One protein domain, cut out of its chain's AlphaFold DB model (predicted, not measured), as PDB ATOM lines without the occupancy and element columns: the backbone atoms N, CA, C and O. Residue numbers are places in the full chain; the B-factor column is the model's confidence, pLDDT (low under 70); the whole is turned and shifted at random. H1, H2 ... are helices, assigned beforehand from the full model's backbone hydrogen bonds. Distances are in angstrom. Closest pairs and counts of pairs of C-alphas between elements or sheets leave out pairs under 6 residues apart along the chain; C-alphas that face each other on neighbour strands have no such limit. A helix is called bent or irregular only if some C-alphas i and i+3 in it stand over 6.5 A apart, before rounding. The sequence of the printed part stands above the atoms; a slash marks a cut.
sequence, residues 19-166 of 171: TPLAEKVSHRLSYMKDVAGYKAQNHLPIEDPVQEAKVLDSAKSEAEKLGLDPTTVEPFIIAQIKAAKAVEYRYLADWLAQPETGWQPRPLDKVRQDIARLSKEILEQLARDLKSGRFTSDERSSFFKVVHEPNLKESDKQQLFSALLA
ATOM      1  N   THR A  19     182.813  36.318   1.206       96.31
ATOM      2  CA  THR A  19     183.890  35.359   1.498       96.31
ATOM      3  C   THR A  19     184.648  34.862   0.257       96.31
ATOM      4  O   THR A  19     185.869  35.017   0.250       96.31
ATOM      5  N   PRO A  20     184.023  34.345  -0.824       97.50
ATOM      6  CA  PRO A  20     184.766  33.840  -1.983       97.50
ATOM      7  C   PRO A  20     185.549  34.925  -2.730       97.50
ATOM      8  O   PRO A  20     186.529  34.618  -3.415       97.50
ATOM      9  N   LEU A  21     185.110  36.184  -2.643       98.31
ATOM     10  CA  LEU A  21     185.853  37.337  -3.143       98.31
ATOM     11  C   LEU A  21     187.045  37.640  -2.229       98.31
ATOM     12  O   LEU A  21     188.174  37.770  -2.705       98.31
ATOM     13  N   ALA A  22     186.802  37.718  -0.919       98.44
ATOM     14  CA  ALA A  22     187.822  37.991   0.085       98.44
ATOM     15  C   ALA A  22     188.954  36.949   0.060       98.44
ATOM     16  O   ALA A  22     190.124  37.317   0.123       98.44
ATOM     17  N   GLU A  23     188.638  35.665  -0.125       98.62
ATOM     18  CA  GLU A  23     189.630  34.590  -0.266       98.62
ATOM     19  C   GLU A  23     190.559  34.815  -1.463       98.62
ATOM     20  O   GLU A  23     191.772  34.644  -1.346       98.62
ATOM     21  N   LYS A  24     190.025  35.262  -2.607       98.81
ATOM     22  CA  LYS A  24     190.839  35.553  -3.799       98.81
ATOM     23  C   LYS A  24     191.730  36.771  -3.595       98.81
ATOM     24  O   LYS A  24     192.884  36.753  -4.014       98.81
ATOM     25  N   VAL A  25     191.223  37.810  -2.927       98.81
ATOM     26  CA  VAL A  25     192.027  38.985  -2.548       98.81
ATOM     27  C   VAL A  25     193.165  38.570  -1.609       98.81
ATOM     28  O   VAL A  25     194.313  38.944  -1.843       98.81
ATOM     29  N   SER A  26     192.859  37.751  -0.601       98.81
ATOM     30  CA  SER A  26     193.827  37.187   0.347       98.81
ATOM     31  C   SER A  26     194.920  36.385  -0.373       98.81
ATOM     32  O   SER A  26     196.107  36.670  -0.237       98.81
ATOM     33  N   HIS A  27     194.520  35.460  -1.250       98.81
ATOM     34  CA  HIS A  27     195.435  34.633  -2.039       98.81
ATOM     35  C   HIS A  27     196.285  35.465  -3.010       98.81
ATOM     36  O   HIS A  27     197.457  35.180  -3.239       98.81
ATOM     37  N   ARG A  28     195.740  36.548  -3.570       98.75
ATOM     38  CA  ARG A  28     196.534  37.433  -4.427       98.75
ATOM     39  C   ARG A  28     197.628  38.136  -3.624       98.75
ATOM     40  O   ARG A  28     198.745  38.271  -4.118       98.75
ATOM     41  N   LEU A  29     197.313  38.578  -2.405       98.81
ATOM     42  CA  LEU A  29     198.263  39.237  -1.507       98.81
ATOM     43  C   LEU A  29     199.305  38.269  -0.936       98.81
ATOM     44  O   LEU A  29     200.439  38.686  -0.720       98.81
ATOM     45  N   SER A  30     198.994  36.980  -0.774       98.62
ATOM     46  CA  SER A  30     199.971  36.005  -0.263       98.62
ATOM     47  C   SER A  30     201.197  35.829  -1.168       98.62
ATOM     48  O   SER A  30     202.240  35.373  -0.708       98.62
ATOM     49  N   TYR A  31     201.114  36.221  -2.444       98.81
ATOM     50  CA  TYR A  31     202.262  36.226  -3.354       98.81
ATOM     51  C   TYR A  31     203.240  37.383  -3.128       98.81
ATOM     52  O   TYR A  31     204.324  37.382  -3.706       98.81
ATOM     53  N   MET A  32     202.899  38.378  -2.307       98.75
ATOM     54  CA  MET A  32     203.754  39.554  -2.128       98.75
ATOM     55  C   MET A  32     205.053  39.240  -1.385       98.75
ATOM     56  O   MET A  32     206.042  39.929  -1.619       98.75
ATOM     57  N   LYS A  33     205.109  38.155  -0.596       98.50
ATOM     58  CA  LYS A  33     206.380  37.647  -0.057       98.50
ATOM     59  C   LYS A  33     207.334  37.236  -1.182       98.50
ATOM     60  O   LYS A  33     208.480  37.677  -1.189       98.50
ATOM     61  N   ASP A  34     206.860  36.454  -2.160       98.75
ATOM     62  CA  ASP A  34     207.660  36.047  -3.328       98.75
ATOM     63  C   ASP A  34     208.136  37.265  -4.130       98.75
ATOM     64  O   ASP A  34     209.305  37.342  -4.504       98.75
ATOM     65  N   VAL A  35     207.242  38.231  -4.381       98.62
ATOM     66  CA  VAL A  35     207.585  39.449  -5.132       98.62
ATOM     67  C   VAL A  35     208.648  40.260  -4.389       98.62
ATOM     68  O   VAL A  35     209.652  40.631  -4.998       98.62
ATOM     69  N   ALA A  36     208.468  40.482  -3.084       98.50
ATOM     70  CA  ALA A  36     209.430  41.196  -2.251       98.50
ATOM     71  C   ALA A  36     210.789  40.492  -2.235       98.50
ATOM     72  O   ALA A  36     211.814  41.130  -2.464       98.50
ATOM     73  N   GLY A  37     210.802  39.171  -2.029       98.25
ATOM     74  CA  GLY A  37     212.031  38.379  -1.996       98.25
ATOM     75  C   GLY A  37     212.769  38.410  -3.325       98.25
ATOM     76  O   GLY A  37     213.975  38.647  -3.355       98.25
ATOM     77  N   TYR A  38     212.052  38.245  -4.439       98.38
ATOM     78  CA  TYR A  38     212.664  38.316  -5.761       98.38
ATOM     79  C   TYR A  38     213.264  39.700  -6.018       98.38
ATOM     80  O   TYR A  38     214.405  39.803  -6.473       98.38
ATOM     81  N   LYS A  39     212.519  40.773  -5.724       98.12
ATOM     82  CA  LYS A  39     213.007  42.144  -5.911       98.12
ATOM     83  C   LYS A  39     214.221  42.434  -5.032       98.12
ATOM     84  O   LYS A  39     215.192  42.984  -5.543       98.12
ATOM     85  N   ALA A  40     214.211  41.994  -3.773       96.75
ATOM     86  CA  ALA A  40     215.346  42.126  -2.863       96.75
ATOM     87  C   ALA A  40     216.606  41.453  -3.421       96.75
ATOM     88  O   ALA A  40     217.653  42.084  -3.522       96.75
ATOM     89  N   GLN A  41     216.494  40.192  -3.850       96.12
ATOM     90  CA  GLN A  41     217.620  39.419  -4.388       96.12
ATOM     91  C   GLN A  41     218.199  40.019  -5.673       96.12
ATOM     92  O   GLN A  41     219.403  39.942  -5.912       96.12
ATOM     93  N   ASN A  42     217.345  40.622  -6.500       97.00
ATOM     94  CA  ASN A  42     217.727  41.202  -7.787       97.00
ATOM     95  C   ASN A  42     217.965  42.720  -7.722       97.00
ATOM     96  O   ASN A  42     218.173  43.335  -8.764       97.00
ATOM     97  N   HIS A  43     217.951  43.323  -6.528       96.19
ATOM     98  CA  HIS A  43     218.122  44.766  -6.318       96.19
ATOM     99  C   HIS A  43     217.150  45.623  -7.152       96.19
ATOM    100  O   HIS A  43     217.514  46.666  -7.696       96.19
ATOM    101  N   LEU A  44     215.903  45.165  -7.271       97.25
ATOM    102  CA  LEU A  44     214.844  45.853  -8.005       97.25
ATOM    103  C   LEU A  44     214.000  46.723  -7.061       97.25
ATOM    104  O   LEU A  44     213.746  46.318  -5.924       97.25
ATOM    105  N   PRO A  45     213.513  47.888  -7.524       97.75
ATOM    106  CA  PRO A  45     212.622  48.732  -6.732       97.75
ATOM    107  C   PRO A  45     211.258  48.064  -6.492       97.75
ATOM    108  O   PRO A  45     210.784  47.257  -7.299       97.75
ATOM    109  N   ILE A  46     210.604  48.428  -5.380       98.00
ATOM    110  CA  ILE A  46     209.224  48.008  -5.103       98.00
ATOM    111  C   ILE A  46     208.260  48.688  -6.076       98.00
ATOM    112  O   ILE A  46     207.408  48.012  -6.654       98.00
ATOM    113  N   GLU A  47     208.407  49.990  -6.307       97.19
ATOM    114  CA  GLU A  47     207.670  50.697  -7.348       97.19
ATOM    115  C   GLU A  47     208.110  50.238  -8.731       97.19
ATOM    116  O   GLU A  47     209.289  50.249  -9.080       97.19
ATOM    117  N   ASP A  48     207.119  49.910  -9.549       97.44
ATOM    118  CA  ASP A  48     207.308  49.598 -10.957       97.44
ATOM    119  C   ASP A  48     206.156  50.257 -11.725       97.44
ATOM    120  O   ASP A  48     205.136  49.612 -11.980       97.44
ATOM    121  N   PRO A  49     206.261  51.563 -12.051       97.44
ATOM    122  CA  PRO A  49     205.172  52.306 -12.684       97.44
ATOM    123  C   PRO A  49     204.689  51.674 -13.993       97.44
ATOM    124  O   PRO A  49     203.504  51.746 -14.314       97.44
ATOM    125  N   VAL A  50     205.589  51.014 -14.730       97.69
ATOM    126  CA  VAL A  50     205.266  50.320 -15.982       97.69
ATOM    127  C   VAL A  50     204.406  49.088 -15.699       97.69
ATOM    128  O   VAL A  50     203.375  48.885 -16.344       97.69
ATOM    129  N   GLN A  51     204.783  48.277 -14.711       97.12
ATOM    130  CA  GLN A  51     203.982  47.126 -14.302       97.12
ATOM    131  C   GLN A  51     202.661  47.542 -13.641       97.12
ATOM    132  O   GLN A  51     201.641  46.895 -13.879       97.12
ATOM    133  N   GLU A  52     202.652  48.604 -12.832       98.12
ATOM    134  CA  GLU A  52     201.447  49.150 -12.196       98.12
ATOM    135  C   GLU A  52     200.430  49.612 -13.249       98.12
ATOM    136  O   GLU A  52     199.265  49.211 -13.182       98.12
ATOM    137  N   ALA A  53     200.880  50.355 -14.268       98.19
ATOM    138  CA  ALA A  53     200.047  50.757 -15.400       98.19
ATOM    139  C   ALA A  53     199.492  49.539 -16.152       98.19
ATOM    140  O   ALA A  53     198.287  49.436 -16.363       98.19
ATOM    141  N   LYS A  54     200.337  48.542 -16.449       97.88
ATOM    142  CA  LYS A  54     199.901  47.305 -17.114       97.88
ATOM    143  C   LYS A  54     198.813  46.564 -16.332       97.88
ATOM    144  O   LYS A  54     197.871  46.048 -16.933       97.88
ATOM    145  N   VAL A  55     198.950  46.468 -15.007       97.75
ATOM    146  CA  VAL A  55     197.943  45.836 -14.136       97.75
ATOM    147  C   VAL A  55     196.633  46.616 -14.189       97.75
ATOM    148  O   VAL A  55     195.574  46.000 -14.319       97.75
ATOM    149  N   LEU A  56     196.705  47.945 -14.121       98.25
ATOM    150  CA  LEU A  56     195.538  48.816 -14.168       98.25
ATOM    151  C   LEU A  56     194.791  48.705 -15.500       98.25
ATOM    152  O   LEU A  56     193.590  48.436 -15.504       98.25
ATOM    153  N   ASP A  57     195.503  48.832 -16.618       98.25
ATOM    154  CA  ASP A  57     194.931  48.769 -17.966       98.25
ATOM    155  C   ASP A  57     194.295  47.403 -18.239       98.25
ATOM    156  O   ASP A  57     193.174  47.311 -18.747       98.25
ATOM    157  N   SER A  58     194.976  46.327 -17.833       97.94
ATOM    158  CA  SER A  58     194.455  44.964 -17.990       97.94
ATOM    159  C   SER A  58     193.183  44.756 -17.167       97.94
ATOM    160  O   SER A  58     192.225  44.160 -17.655       97.94
ATOM    161  N   ALA A  59     193.150  45.267 -15.932       98.31
ATOM    162  CA  ALA A  59     191.981  45.158 -15.069       98.31
ATOM    163  C   ALA A  59     190.795  45.980 -15.590       98.31
ATOM    164  O   ALA A  59     189.664  45.507 -15.526       98.31
ATOM    165  N   LYS A  60     191.039  47.176 -16.141       98.38
ATOM    166  CA  LYS A  60     189.994  48.005 -16.759       98.38
ATOM    167  C   LYS A  60     189.402  47.333 -17.997       98.38
ATOM    168  O   LYS A  60     188.186  47.210 -18.078       98.38
ATOM    169  N   SER A  61     190.240  46.815 -18.898       98.25
ATOM    170  CA  SER A  61     189.759  46.081 -20.078       98.25
ATOM    171  C   SER A  61     188.965  44.827 -19.698       98.25
ATOM    172  O   SER A  61     187.959  44.507 -20.328       98.25
ATOM    173  N   GLU A  62     189.391  44.102 -18.663       98.56
ATOM    174  CA  GLU A  62     188.655  42.929 -18.186       98.56
ATOM    175  C   GLU A  62     187.334  43.311 -17.503       98.56
ATOM    176  O   GLU A  62     186.318  42.657 -17.726       98.56
ATOM    177  N   ALA A  63     187.313  44.403 -16.732       98.38
ATOM    178  CA  ALA A  63     186.095  44.945 -16.137       98.38
ATOM    179  C   ALA A  63     185.033  45.257 -17.205       98.38
ATOM    180  O   ALA A  63     183.890  44.825 -17.056       98.38
ATOM    181  N   GLU A  64     185.420  45.906 -18.310       98.00
ATOM    182  CA  GLU A  64     184.523  46.188 -19.445       98.00
ATOM    183  C   GLU A  64     183.893  44.909 -20.002       98.00
ATOM    184  O   GLU A  64     182.673  44.818 -20.138       98.00
ATOM    185  N   LYS A  65     184.711  43.882 -20.267       98.31
ATOM    186  CA  LYS A  65     184.241  42.594 -20.807       98.31
ATOM    187  C   LYS A  65     183.260  41.885 -19.877       98.31
ATOM    188  O   LYS A  65     182.388  41.155 -20.342       98.31
ATOM    189  N   LEU A  66     183.411  42.080 -18.570       98.38
ATOM    190  CA  LEU A  66     182.576  41.463 -17.542       98.38
ATOM    191  C   LEU A  66     181.318  42.283 -17.207       98.38
ATOM    192  O   LEU A  66     180.504  41.835 -16.394       98.38
ATOM    193  N   GLY A  67     181.133  43.450 -17.834       98.31
ATOM    194  CA  GLY A  67     180.010  44.349 -17.566       98.31
ATOM    195  C   GLY A  67     180.133  45.098 -16.236       98.31
ATOM    196  O   GLY A  67     179.121  45.491 -15.659       98.31
ATOM    197  N   LEU A  68     181.350  45.271 -15.724       98.56
ATOM    198  CA  LEU A  68     181.654  46.168 -14.611       98.56
ATOM    199  C   LEU A  68     181.943  47.571 -15.154       98.56
ATOM    200  O   LEU A  68     182.534  47.706 -16.221       98.56
ATOM    201  N   ASP A  69     181.584  48.616 -14.406       98.31
ATOM    202  CA  ASP A  69     181.996  49.982 -14.738       98.31
ATOM    203  C   ASP A  69     183.494  50.158 -14.412       98.31
ATOM    204  O   ASP A  69     183.856  50.178 -13.223       98.31
ATOM    205  N   PRO A  70     184.377  50.324 -15.420       98.12
ATOM    206  CA  PRO A  70     185.824  50.382 -15.208       98.12
ATOM    207  C   PRO A  70     186.246  51.559 -14.334       98.12
ATOM    208  O   PRO A  70     187.229  51.454 -13.600       98.12
ATOM    209  N   THR A  71     185.493  52.663 -14.368       98.00
ATOM    210  CA  THR A  71     185.786  53.860 -13.568       98.00
ATOM    211  C   THR A  71     185.565  53.606 -12.078       98.00
ATOM    212  O   THR A  71     186.284  54.147 -11.241       98.00
ATOM    213  N   THR A  72     184.619  52.726 -11.737       98.19
ATOM    214  CA  THR A  72     184.355  52.326 -10.347       98.19
ATOM    215  C   THR A  72     185.270  51.197  -9.870       98.19
ATOM    216  O   THR A  72     185.529  51.089  -8.672       98.19
ATOM    217  N   VAL A  73     185.791  50.378 -10.791       98.44
ATOM    218  CA  VAL A  73     186.755  49.302 -10.496       98.44
ATOM    219  C   VAL A  73     188.161  49.853 -10.256       98.44
ATOM    220  O   VAL A  73     188.869  49.366  -9.376       98.44
ATOM    221  N   GLU A  74     188.570  50.879 -11.000       98.44
ATOM    222  CA  GLU A  74     189.914  51.466 -10.948       98.44
ATOM    223  C   GLU A  74     190.410  51.788  -9.517       98.44
ATOM    224  O   GLU A  74     191.492  51.310  -9.152       98.44
ATOM    225  N   PRO A  75     189.641  52.471  -8.640       98.69
ATOM    226  CA  PRO A  75     190.050  52.711  -7.254       98.69
ATOM    227  C   PRO A  75     190.340  51.434  -6.453       98.69
ATOM    228  O   PRO A  75     191.242  51.424  -5.614       98.69
ATOM    229  N   PHE A  76     189.610  50.348  -6.713       98.69
ATOM    230  CA  PHE A  76     189.829  49.065  -6.047       98.69
ATOM    231  C   PHE A  76     191.116  48.387  -6.524       98.69
ATOM    232  O   PHE A  76     191.860  47.834  -5.713       98.69
ATOM    233  N   ILE A  77     191.440  48.491  -7.815       98.56
ATOM    234  CA  ILE A  77     192.714  47.994  -8.357       98.56
ATOM    235  C   ILE A  77     193.891  48.787  -7.787       98.56
ATOM    236  O   ILE A  77     194.876  48.197  -7.343       98.56
ATOM    237  N   ILE A  78     193.765  50.114  -7.705       98.75
ATOM    238  CA  ILE A  78     194.767  50.979  -7.070       98.75
ATOM    239  C   ILE A  78     194.946  50.609  -5.591       98.75
ATOM    240  O   ILE A  78     196.079  50.517  -5.117       98.75
ATOM    241  N   ALA A  79     193.858  50.356  -4.855       98.81
ATOM    242  CA  ALA A  79     193.934  49.910  -3.464       98.81
ATOM    243  C   ALA A  79     194.666  48.561  -3.330       98.81
ATOM    244  O   ALA A  79     195.494  48.403  -2.435       98.81
ATOM    245  N   GLN A  80     194.444  47.617  -4.252       98.81
ATOM    246  CA  GLN A  80     195.183  46.350  -4.290       98.81
ATOM    247  C   GLN A  80     196.672  46.515  -4.601       98.81
ATOM    248  O   GLN A  80     197.487  45.807  -4.013       98.81
ATOM    249  N   ILE A  81     197.044  47.438  -5.492       98.81
ATOM    250  CA  ILE A  81     198.451  47.767  -5.773       98.81
ATOM    251  C   ILE A  81     199.108  48.400  -4.539       98.81
ATOM    252  O   ILE A  81     200.218  48.026  -4.169       98.81
ATOM    253  N   LYS A  82     198.420  49.323  -3.858       98.81
ATOM    254  CA  LYS A  82     198.922  49.953  -2.626       98.81
ATOM    255  C   LYS A  82     199.114  48.940  -1.500       98.81
ATOM    256  O   LYS A  82     200.171  48.941  -0.877       98.81
ATOM    257  N   ALA A  83     198.131  48.068  -1.271       98.88
ATOM    258  CA  ALA A  83     198.225  47.003  -0.277       98.88
ATOM    259  C   ALA A  83     199.388  46.048  -0.587       98.88
ATOM    260  O   ALA A  83     200.174  45.743   0.303       98.88
ATOM    261  N   ALA A  84     199.545  45.653  -1.855       98.81
ATOM    262  CA  ALA A  84     200.665  44.838  -2.317       98.81
ATOM    263  C   ALA A  84     202.024  45.474  -1.989       98.81
ATOM    264  O   ALA A  84     202.823  44.879  -1.269       98.81
ATOM    265  N   LYS A  85     202.241  46.726  -2.411       98.81
ATOM    266  CA  LYS A  85     203.485  47.451  -2.117       98.81
ATOM    267  C   LYS A  85     203.731  47.606  -0.620       98.81
ATOM    268  O   LYS A  85     204.863  47.477  -0.173       98.81
ATOM    269  N   ALA A  86     202.687  47.868   0.163       98.88
ATOM    270  CA  ALA A  86     202.810  48.004   1.610       98.88
ATOM    271  C   ALA A  86     203.287  46.702   2.276       98.88
ATOM    272  O   ALA A  86     204.130  46.756   3.172       98.88
ATOM    273  N   VAL A  87     202.786  45.550   1.819       98.88
ATOM    274  CA  VAL A  87     203.262  44.226   2.242       98.88
ATOM    275  C   VAL A  87     204.717  44.013   1.823       98.88
ATOM    276  O   VAL A  87     205.541  43.650   2.659       98.88
ATOM    277  N   GLU A  88     205.053  44.295   0.559       98.81
ATOM    278  CA  GLU A  88     206.420  44.143   0.048       98.81
ATOM    279  C   GLU A  88     207.427  44.972   0.861       98.81
ATOM    280  O   GLU A  88     208.446  44.451   1.310       98.81
ATOM    281  N   TYR A  89     207.112  46.241   1.127       98.81
ATOM    282  CA  TYR A  89     207.953  47.127   1.930       98.81
ATOM    283  C   TYR A  89     208.186  46.632   3.353       98.81
ATOM    284  O   TYR A  89     209.283  46.796   3.885       98.81
ATOM    285  N   ARG A  90     207.169  46.045   3.986       98.75
ATOM    286  CA  ARG A  90     207.289  45.530   5.354       98.75
ATOM    287  C   ARG A  90     208.149  44.276   5.399       98.75
ATOM    288  O   ARG A  90     209.007  44.204   6.264       98.75
ATOM    289  N   TYR A  91     208.033  43.384   4.412       98.56
ATOM    290  CA  TYR A  91     208.976  42.271   4.278       98.56
ATOM    291  C   TYR A  91     210.420  42.751   4.144       98.56
ATOM    292  O   TYR A  91     211.293  42.250   4.846       98.56
ATOM    293  N   LEU A  92     210.674  43.750   3.290       97.69
ATOM    294  CA  LEU A  92     212.018  44.316   3.170       97.69
ATOM    295  C   LEU A  92     212.507  44.902   4.498       97.69
ATOM    296  O   LEU A  92     213.649  44.660   4.875       97.69
ATOM    297  N   ALA A  93     211.654  45.643   5.209       98.06
ATOM    298  CA  ALA A  93     211.997  46.222   6.504       98.06
ATOM    299  C   ALA A  93     212.323  45.148   7.555       98.06
ATOM    300  O   ALA A  93     213.324  45.277   8.258       98.06
ATOM    301  N   ASP A  94     211.528  44.078   7.630       97.56
ATOM    302  CA  ASP A  94     211.759  42.962   8.551       97.56
ATOM    303  C   ASP A  94     213.099  42.273   8.251       97.56
ATOM    304  O   ASP A  94     213.902  42.038   9.159       97.56
ATOM    305  N   TRP A  95     213.394  42.027   6.970       97.19
ATOM    306  CA  TRP A  95     214.619  41.351   6.537       97.19
ATOM    307  C   TRP A  95     215.902  42.160   6.748       97.19
ATOM    308  O   TRP A  95     216.978  41.564   6.765       97.19
ATOM    309  N   LEU A  96     215.820  43.480   6.967       95.25
ATOM    310  CA  LEU A  96     216.982  44.279   7.382       95.25
ATOM    311  C   LEU A  96     217.492  43.864   8.768       95.25
ATOM    312  O   LEU A  96     218.698  43.862   9.003       95.25
ATOM    313  N   ALA A  97     216.581  43.536   9.687       96.00
ATOM    314  CA  ALA A  97     216.921  43.133  11.049       96.00
ATOM    315  C   ALA A  97     216.993  41.608  11.205       96.00
ATOM    316  O   ALA A  97     217.794  41.101  11.990       96.00
ATOM    317  N   GLN A  98     216.145  40.881  10.477       95.31
ATOM    318  CA  GLN A  98     215.995  39.431  10.565       95.31
ATOM    319  C   GLN A  98     215.951  38.829   9.157       95.31
ATOM    320  O   GLN A  98     214.867  38.569   8.630       95.31
ATOM    321  N   PRO A  99     217.116  38.617   8.518       92.62
ATOM    322  CA  PRO A  99     217.169  38.001   7.202       92.62
ATOM    323  C   PRO A  99     216.482  36.635   7.205       92.62
ATOM    324  O   PRO A  99     216.765  35.780   8.047       92.62
ATOM    325  N   GLU A 100     215.592  36.412   6.243       91.44
ATOM    326  CA  GLU A 100     214.969  35.104   6.063       91.44
ATOM    327  C   GLU A 100     216.000  34.121   5.494       91.44
ATOM    328  O   GLU A 100     216.570  34.331   4.422       91.44
ATOM    329  N   THR A 101     216.229  33.027   6.217       90.25
ATOM    330  CA  THR A 101     217.148  31.959   5.813       90.25
ATOM    331  C   THR A 101     216.365  30.687   5.507       90.25
ATOM    332  O   THR A 101     215.350  30.400   6.134       90.25
ATOM    333  N   GLY A 102     216.804  29.919   4.508       91.50
ATOM    334  CA  GLY A 102     216.158  28.650   4.145       91.50
ATOM    335  C   GLY A 102     214.875  28.773   3.309       91.50
ATOM    336  O   GLY A 102     214.315  27.753   2.919       91.50
ATOM    337  N   TRP A 103     214.443  29.989   2.973       96.12
ATOM    338  CA  TRP A 103     213.378  30.255   2.004       96.12
ATOM    339  C   TRP A 103     213.940  30.960   0.762       96.12
ATOM    340  O   TRP A 103     214.898  31.727   0.849       96.12
ATOM    341  N   GLN A 104     213.351  30.684  -0.401       96.44
ATOM    342  CA  GLN A 104     213.675  31.333  -1.671       96.44
ATOM    343  C   GLN A 104     212.375  31.734  -2.380       96.44
ATOM    344  O   GLN A 104     211.425  30.944  -2.372       96.44
ATOM    345  N   PRO A 105     212.319  32.926  -2.999       97.69
ATOM    346  CA  PRO A 105     211.152  33.359  -3.747       97.69
ATOM    347  C   PRO A 105     210.960  32.489  -4.987       97.69
ATOM    348  O   PRO A 105     211.918  32.063  -5.642       97.69
ATOM    349  N   ARG A 106     209.701  32.261  -5.358       98.25
ATOM    350  CA  ARG A 106     209.377  31.649  -6.651       98.25
ATOM    351  C   ARG A 106     209.822  32.558  -7.815       98.25
ATOM    352  O   ARG A 106     209.893  33.778  -7.653       98.25
ATOM    353  N   PRO A 107     210.049  32.001  -9.022       97.75
ATOM    354  CA  PRO A 107     210.343  32.802 -10.210       97.75
ATOM    355  C   PRO A 107     209.273  33.875 -10.469       97.75
ATOM    356  O   PRO A 107     208.073  33.582 -10.489       97.75
ATOM    357  N   LEU A 108     209.706  35.125 -10.674       97.06
ATOM    358  CA  LEU A 108     208.801  36.278 -10.748       97.06
ATOM    359  C   LEU A 108     207.800  36.187 -11.908       97.06
ATOM    360  O   LEU A 108     206.677  36.668 -11.787       97.06
ATOM    361  N   ASP A 109     208.174  35.568 -13.028       96.56
ATOM    362  CA  ASP A 109     207.282  35.343 -14.167       96.56
ATOM    363  C   ASP A 109     206.097  34.440 -13.786       96.56
ATOM    364  O   ASP A 109     204.952  34.766 -14.104       96.56
ATOM    365  N   LYS A 110     206.348  33.363 -13.032       98.12
ATOM    366  CA  LYS A 110     205.308  32.453 -12.527       98.12
ATOM    367  C   LYS A 110     204.419  33.134 -11.500       98.12
ATOM    368  O   LYS A 110     203.197  33.049 -11.589       98.12
ATOM    369  N   VAL A 111     205.022  33.890 -10.587       98.25
ATOM    370  CA  VAL A 111     204.282  34.677  -9.593       98.25
ATOM    371  C   VAL A 111     203.367  35.699 -10.269       98.25
ATOM    372  O   VAL A 111     202.193  35.805  -9.922       98.25
ATOM    373  N   ARG A 112     203.858  36.405 -11.291       97.75
ATOM    374  CA  ARG A 112     203.058  37.362 -12.070       97.75
ATOM    375  C   ARG A 112     201.914  36.689 -12.832       97.75
ATOM    376  O   ARG A 112     200.845  37.287 -12.930       97.75
ATOM    377  N   GLN A 113     202.105  35.470 -13.339       98.06
ATOM    378  CA  GLN A 113     201.033  34.689 -13.971       98.06
ATOM    379  C   GLN A 113     199.925  34.339 -12.969       98.06
ATOM    380  O   GLN A 113     198.750  34.558 -13.267       98.06
ATOM    381  N   ASP A 114     200.285  33.875 -11.771       98.56
ATOM    382  CA  ASP A 114     199.314  33.572 -10.713       98.56
ATOM    383  C   ASP A 114     198.549  34.820 -10.250       98.56
ATOM    384  O   ASP A 114     197.324  34.790 -10.123       98.56
ATOM    385  N   ILE A 115     199.255  35.939 -10.057       98.56
ATOM    386  CA  ILE A 115     198.645  37.226  -9.701       98.56
ATOM    387  C   ILE A 115     197.677  37.683 -10.795       98.56
ATOM    388  O   ILE A 115     196.573  38.121 -10.478       98.56
ATOM    389  N   ALA A 116     198.063  37.587 -12.071       98.25
ATOM    390  CA  ALA A 116     197.208  37.983 -13.189       98.25
ATOM    391  C   ALA A 116     195.940  37.120 -13.269       98.25
ATOM    392  O   ALA A 116     194.843  37.655 -13.445       98.25
ATOM    393  N   ARG A 117     196.074  35.803 -13.071       98.62
ATOM    394  CA  ARG A 117     194.935  34.883 -12.990       98.62
ATOM    395  C   ARG A 117     193.993  35.264 -11.846       98.62
ATOM    396  O   ARG A 117     192.803  35.442 -12.088       98.62
ATOM    397  N   LEU A 118     194.509  35.467 -10.632       98.69
ATOM    398  CA  LEU A 118     193.686  35.878  -9.487       98.69
ATOM    399  C   LEU A 118     193.049  37.255  -9.687       98.69
ATOM    400  O   LEU A 118     191.901  37.450  -9.307       98.69
ATOM    401  N   SER A 119     193.747  38.204 -10.315       98.38
ATOM    402  CA  SER A 119     193.169  39.501 -10.679       98.38
ATOM    403  C   SER A 119     191.943  39.347 -11.587       98.38
ATOM    404  O   SER A 119     190.938  40.014 -11.346       98.38
ATOM    405  N   LYS A 120     191.984  38.437 -12.568       98.56
ATOM    406  CA  LYS A 120     190.823  38.105 -13.406       98.56
ATOM    407  C   LYS A 120     189.709  37.440 -12.595       98.56
ATOM    408  O   LYS A 120     188.574  37.903 -12.634       98.56
ATOM    409  N   GLU A 121     190.031  36.417 -11.804       98.75
ATOM    410  CA  GLU A 121     189.049  35.700 -10.974       98.75
ATOM    411  C   GLU A 121     188.351  36.616  -9.951       98.75
ATOM    412  O   GLU A 121     187.172  36.421  -9.651       98.75
ATOM    413  N   ILE A 122     189.056  37.623  -9.422       98.88
ATOM    414  CA  ILE A 122     188.487  38.665  -8.555       98.88
ATOM    415  C   ILE A 122     187.438  39.476  -9.318       98.88
ATOM    416  O   ILE A 122     186.331  39.644  -8.815       98.88
ATOM    417  N   LEU A 123     187.747  39.957 -10.528       98.81
ATOM    418  CA  LEU A 123     186.795  40.723 -11.341       98.81
ATOM    419  C   LEU A 123     185.589  39.876 -11.759       98.81
ATOM    420  O   LEU A 123     184.451  40.339 -11.696       98.81
ATOM    421  N   GLU A 124     185.809  38.615 -12.124       98.69
ATOM    422  CA  GLU A 124     184.723  37.687 -12.436       98.69
ATOM    423  C   GLU A 124     183.814  37.448 -11.222       98.69
ATOM    424  O   GLU A 124     182.592  37.404 -11.364       98.69
ATOM    425  N   GLN A 125     184.395  37.308 -10.023       98.56
ATOM    426  CA  GLN A 125     183.633  37.177  -8.783       98.56
ATOM    427  C   GLN A 125     182.838  38.451  -8.487       98.56
ATOM    428  O   GLN A 125     181.642  38.355  -8.242       98.56
ATOM    429  N   LEU A 126     183.455  39.631  -8.614       98.31
ATOM    430  CA  LEU A 126     182.775  40.921  -8.462       98.31
ATOM    431  C   LEU A 126     181.562  41.042  -9.389       98.31
ATOM    432  O   LEU A 126     180.485  41.431  -8.946       98.31
ATOM    433  N   ALA A 127     181.717  40.685 -10.665       98.12
ATOM    434  CA  ALA A 127     180.630  40.741 -11.637       98.12
ATOM    435  C   ALA A 127     179.491  39.764 -11.303       98.12
ATOM    436  O   ALA A 127     178.325  40.079 -11.541       98.12
ATOM    437  N   ARG A 128     179.802  38.582 -10.752       97.50
ATOM    438  CA  ARG A 128     178.790  37.622 -10.278       97.50
ATOM    439  C   ARG A 128     178.063  38.125  -9.031       97.50
ATOM    440  O   ARG A 128     176.834  38.100  -9.000       97.50
ATOM    441  N   ASP A 129     178.806  38.607  -8.042       96.19
ATOM    442  CA  ASP A 129     178.257  39.074  -6.767       96.19
ATOM    443  C   ASP A 129     177.349  40.290  -6.986       96.19
ATOM    444  O   ASP A 129     176.212  40.305  -6.521       96.19
ATOM    445  N   LEU A 130     177.782  41.250  -7.816       96.31
ATOM    446  CA  LEU A 130     177.014  42.463  -8.119       96.31
ATOM    447  C   LEU A 130     175.708  42.209  -8.881       96.31
ATOM    448  O   LEU A 130     174.787  43.020  -8.791       96.31
ATOM    449  N   LYS A 131     175.593  41.085  -9.601       94.88
ATOM    450  CA  LYS A 131     174.320  40.638 -10.199       94.88
ATOM    451  C   LYS A 131     173.341  40.097  -9.157       94.88
ATOM    452  O   LYS A 131     172.142  40.072  -9.413       94.88
ATOM    453  N   SER A 132     173.850  39.667  -8.004       92.31
ATOM    454  CA  SER A 132     173.063  39.109  -6.899       92.31
ATOM    455  C   SER A 132     172.717  40.165  -5.843       92.31
ATOM    456  O   SER A 132     171.741  40.011  -5.113       92.31
ATOM    457  N   GLY A 133     173.483  41.255  -5.770       93.00
ATOM    458  CA  GLY A 133     173.228  42.383  -4.881       93.00
ATOM    459  C   GLY A 133     174.438  43.303  -4.758       93.00
ATOM    460  O   GLY A 133     175.531  42.996  -5.219       93.00
ATOM    461  N   ARG A 134     174.256  44.468  -4.135       93.50
ATOM    462  CA  ARG A 134     175.373  45.386  -3.866       93.50
ATOM    463  C   ARG A 134     176.112  44.958  -2.606       93.50
ATOM    464  O   ARG A 134     175.465  44.562  -1.643       93.50
ATOM    465  N   PHE A 135     177.429  45.159  -2.592       95.38
ATOM    466  CA  PHE A 135     178.209  45.043  -1.364       95.38
ATOM    467  C   PHE A 135     177.754  46.076  -0.330       95.38
ATOM    468  O   PHE A 135     177.486  47.235  -0.679       95.38
ATOM    469  N   THR A 136     177.691  45.674   0.937       96.06
ATOM    470  CA  THR A 136     177.261  46.532   2.048       96.06
ATOM    471  C   THR A 136     178.295  46.569   3.167       96.06
ATOM    472  O   THR A 136     179.162  45.705   3.291       96.06
ATOM    473  N   SER A 137     178.206  47.588   4.024       96.31
ATOM    474  CA  SER A 137     179.096  47.730   5.181       96.31
ATOM    475  C   SER A 137     179.003  46.565   6.174       96.31
ATOM    476  O   SER A 137     179.961  46.334   6.911       96.31
ATOM    477  N   ASP A 138     177.900  45.810   6.176       96.06
ATOM    478  CA  ASP A 138     177.695  44.662   7.071       96.06
ATOM    479  C   ASP A 138     178.668  43.513   6.759       96.06
ATOM    480  O   ASP A 138     179.049  42.736   7.635       96.06
ATOM    481  N   GLU A 139     179.164  43.451   5.522       96.50
ATOM    482  CA  GLU A 139     180.125  42.445   5.070       96.50
ATOM    483  C   GLU A 139     181.563  42.727   5.541       96.50
ATOM    484  O   GLU A 139     182.447  41.880   5.384       96.50
ATOM    485  N   ARG A 140     181.813  43.890   6.166       97.50
ATOM    486  CA  ARG A 140     183.153  44.327   6.597       97.50
ATOM    487  C   ARG A 140     183.830  43.310   7.501       97.50
ATOM    488  O   ARG A 140     184.995  42.988   7.287       97.50
ATOM    489  N   SER A 141     183.118  42.827   8.518       97.06
ATOM    490  CA  SER A 141     183.679  41.892   9.503       97.06
ATOM    491  C   SER A 141     184.148  40.599   8.828       97.06
ATOM    492  O   SER A 141     185.275  40.152   9.039       97.06
ATOM    493  N   SER A 142     183.324  40.057   7.928       96.69
ATOM    494  CA  SER A 142     183.647  38.865   7.144       96.69
ATOM    495  C   SER A 142     184.842  39.096   6.222       96.69
ATOM    496  O   SER A 142     185.767  38.286   6.213       96.69
ATOM    497  N   PHE A 143     184.883  40.225   5.506       98.19
ATOM    498  CA  PHE A 143     186.019  40.576   4.650       98.19
ATOM    499  C   PHE A 143     187.323  40.673   5.449       98.19
ATOM    500  O   PHE A 143     188.325  40.069   5.081       98.19
ATOM    501  N   PHE A 144     187.307  41.385   6.577       98.19
ATOM    502  CA  PHE A 144     188.485  41.618   7.414       98.19
ATOM    503  C   PHE A 144     189.031  40.343   8.061       98.19
ATOM    504  O   PHE A 144     190.247  40.213   8.231       98.19
ATOM    505  N   LYS A 145     188.131  39.417   8.409       97.56
ATOM    506  CA  LYS A 145     188.477  38.098   8.943       97.56
ATOM    507  C   LYS A 145     189.163  37.216   7.898       97.56
ATOM    508  O   LYS A 145     190.045  36.444   8.253       97.56
ATOM    509  N   VAL A 146     188.739  37.304   6.638       98.19
ATOM    510  CA  VAL A 146     189.197  36.417   5.555       98.19
ATOM    511  C   VAL A 146     190.436  36.964   4.842       98.19
ATOM    512  O   VAL A 146     191.346  36.201   4.515       98.19
ATOM    513  N   VAL A 147     190.495  38.276   4.598       98.31
ATOM    514  CA  VAL A 147     191.658  38.908   3.968       98.31
ATOM    515  C   VAL A 147     192.786  38.985   4.983       98.31
ATOM    516  O   VAL A 147     192.748  39.782   5.922       98.31
ATOM    517  N   HIS A 148     193.801  38.155   4.779       97.19
ATOM    518  CA  HIS A 148     194.923  38.018   5.687       97.19
ATOM    519  C   HIS A 148     196.213  37.774   4.913       97.19
ATOM    520  O   HIS A 148     196.307  36.890   4.069       97.19
ATOM    521  N   GLU A 149     197.239  38.521   5.280       98.06
ATOM    522  CA  GLU A 149     198.621  38.295   4.891       98.06
ATOM    523  C   GLU A 149     199.472  38.804   6.078       98.06
ATOM    524  O   GLU A 149     199.076  39.808   6.681       98.06
ATOM    525  N   PRO A 150     200.550  38.103   6.491       97.94
ATOM    526  CA  PRO A 150     201.329  38.439   7.689       97.94
ATOM    527  C   PRO A 150     201.705  39.917   7.854       97.94
ATOM    528  O   PRO A 150     201.659  40.443   8.963       97.94
ATOM    529  N   ASN A 151     202.036  40.585   6.754       98.38
ATOM    530  CA  ASN A 151     202.485  41.967   6.707       98.38
ATOM    531  C   ASN A 151     201.408  42.942   6.202       98.38
ATOM    532  O   ASN A 151     201.709  44.106   5.921       98.38
ATOM    533  N   LEU A 152     200.139  42.534   6.152       98.62
ATOM    534  CA  LEU A 152     199.002  43.379   5.788       98.62
ATOM    535  C   LEU A 152     198.366  44.020   7.026       98.62
ATOM    536  O   LEU A 152     197.896  43.334   7.935       98.62
ATOM    537  N   LYS A 153     198.274  45.353   7.049       98.56
ATOM    538  CA  LYS A 153     197.662  46.086   8.165       98.56
ATOM    539  C   LYS A 153     196.161  46.265   7.969       98.56
ATOM    540  O   LYS A 153     195.647  46.331   6.854       98.56
ATOM    541  N   GLU A 154     195.461  46.476   9.078       98.31
ATOM    542  CA  GLU A 154     194.032  46.808   9.101       98.31
ATOM    543  C   GLU A 154     193.694  48.058   8.267       98.31
ATOM    544  O   GLU A 154     192.647  48.116   7.623       98.31
ATOM    545  N   SER A 155     194.602  49.041   8.202       98.38
ATOM    546  CA  SER A 155     194.455  50.219   7.335       98.38
ATOM    547  C   SER A 155     194.437  49.865   5.847       98.38
ATOM    548  O   SER A 155     193.705  50.489   5.080       98.38
ATOM    549  N   ASP A 156     195.210  48.858   5.436       98.69
ATOM    550  CA  ASP A 156     195.265  48.408   4.045       98.69
ATOM    551  C   ASP A 156     193.959  47.681   3.689       98.69
ATOM    552  O   ASP A 156     193.337  47.967   2.663       98.69
ATOM    553  N   LYS A 157     193.469  46.823   4.600       98.75
ATOM    554  CA  LYS A 157     192.151  46.172   4.481       98.75
ATOM    555  C   LYS A 157     191.019  47.192   4.391       98.75
ATOM    556  O   LYS A 157     190.098  47.022   3.594       98.75
ATOM    557  N   GLN A 158     191.095  48.271   5.169       98.69
ATOM    558  CA  GLN A 158     190.103  49.340   5.139       98.69
ATOM    559  C   GLN A 158     190.065  50.050   3.786       98.69
ATOM    560  O   GLN A 158     188.975  50.282   3.270       98.69
ATOM    561  N   GLN A 159     191.218  50.358   3.184       98.62
ATOM    562  CA  GLN A 159     191.263  50.970   1.851       98.62
ATOM    563  C   GLN A 159     190.675  50.046   0.779       98.62
ATOM    564  O   GLN A 159     189.882  50.498  -0.048       98.62
ATOM    565  N   LEU A 160     191.010  48.751   0.829       98.69
ATOM    566  CA  LEU A 160     190.444  47.737  -0.065       98.69
ATOM    567  C   LEU A 160     188.919  47.670   0.048       98.69
ATOM    568  O   LEU A 160     188.220  47.756  -0.960       98.69
ATOM    569  N   PHE A 161     188.404  47.552   1.271       98.69
ATOM    570  CA  PHE A 161     186.973  47.414   1.514       98.69
ATOM    571  C   PHE A 161     186.200  48.689   1.155       98.69
ATOM    572  O   PHE A 161     185.151  48.622   0.520       98.69
ATOM    573  N   SER A 162     186.732  49.870   1.482       98.62
ATOM    574  CA  SER A 162     186.118  51.143   1.091       98.62
ATOM    575  C   SER A 162     186.005  51.291  -0.430       98.62
ATOM    576  O   SER A 162     184.971  51.742  -0.916       98.62
ATOM    577  N   ALA A 163     187.030  50.882  -1.186       98.50
ATOM    578  CA  ALA A 163     186.980  50.903  -2.645       98.50
ATOM    579  C   ALA A 163     186.012  49.847  -3.212       98.50
ATOM    580  O   ALA A 163     185.284  50.133  -4.161       98.50
ATOM    581  N   LEU A 164     185.938  48.662  -2.596       98.31
ATOM    582  CA  LEU A 164     185.002  47.598  -2.972       98.31
ATOM    583  C   LEU A 164     183.536  48.064  -2.938       98.31
ATOM    584  O   LEU A 164     182.781  47.815  -3.878       98.31
ATOM    585  N   LEU A 165     183.138  48.803  -1.898       98.19
ATOM    586  CA  LEU A 165     181.772  49.331  -1.755       98.19
ATOM    587  C   LEU A 165     181.371  50.312  -2.874       98.19
ATOM    588  O   LEU A 165     180.179  50.588  -3.070       98.19
ATOM    589  N   ALA A 166     182.335  50.860  -3.618       97.69
ATOM    590  CA  ALA A 166     182.087  51.794  -4.712       97.69
ATOM    591  C   ALA A 166     181.810  51.104  -6.059       97.69
ATOM    592  O   ALA A 166     181.208  51.737  -6.923       97.69
TER     593      ALA A 166
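Overview. This is residues 19 to 166 of the 171 residues of the protein "Chorismate mutase" of Labrys okinawensis (UniProt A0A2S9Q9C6). Look for an up-and-down bundle of four helices, H1, H3, H4 and H5, in which H2 follows H1 and packs between one end of H5 and the second half of H4. H6 and H7 cover the bundle on the side away from H3, H6 packing on H1 and H7 lying side by side with H4. You will find 148 printed residues with seven named helices, H1 to H7 in chain order, and no named strand: the class is all helix. The whole is compact, with a radius of gyration of the C-alphas of 15.4 A, and only just elongated, with spans of 46 by 31 by 20 A.

Along the chain. Find C-alpha 19 at (183.890, 35.359, 1.498); from there H1 runs to residue 30, 16.2 A on. H2 is residues 32 to 41, and H3, residues 49 to 65, measures 24.5 A. H4 begins at C-alpha 70, at (185.824, 50.382, -15.208), and runs 41.3 A to residue 97; it is neither bent nor irregular, but only just: C-alphas 72 and 75 are 6.5 A apart. H5, residues 108 to 132, measures 36.1 A. H6, residues 137 to 146, is irregular, with C-alphas 138 and 141 7.0 A apart. H7, residues 154 to 164, ends at C-alpha 164, at (185.002, 47.598, -2.972).

Arrangement. Start in the bundle, where H1 touches H5 at a shallow tilt of 17 degrees, opposite ways; the closest C-alphas, of Arg 28 and Ile 115, are 5.7 A apart. H3 and H4 form a helical hairpin, closest at the C-alphas of Lys 60 and Pro 70, 5.0 A. H3 touches H5 at Ala 63 and Leu 123, C-alphas 6.4 A apart. H4 and H5 are near each other, while H1 and H3 are apart. H1 only just touches H4, with 3 pairs of C-alphas within 8 A. Next see H2, which touches H4 at a steep tilt of 54 degrees, the closest C-alphas being those of Ala 36 and Glu 88, 4.8 A. H7 touches H4 at a shallow tilt of 15 degrees, opposite ways, with the C-alphas of Phe 76 and Ala 163 closest at 4.8 A. H6 touches H1 at Ala 22 and Phe 143, C-alphas 5.5 A apart. Every O i to N i+4 pair is within hydrogen-bond range in H2, H3 and H7; H1 has 7 of 8, H4 21 of 24, H5 20 of 21 and H6 4 of 6.

Size, cuts and confidence. The two C-alphas farthest apart, of Ala 97 and Lys 131, are 47.7 A apart. The printed part has no cut and no long link. No printed residue is under 70 in pLDDT.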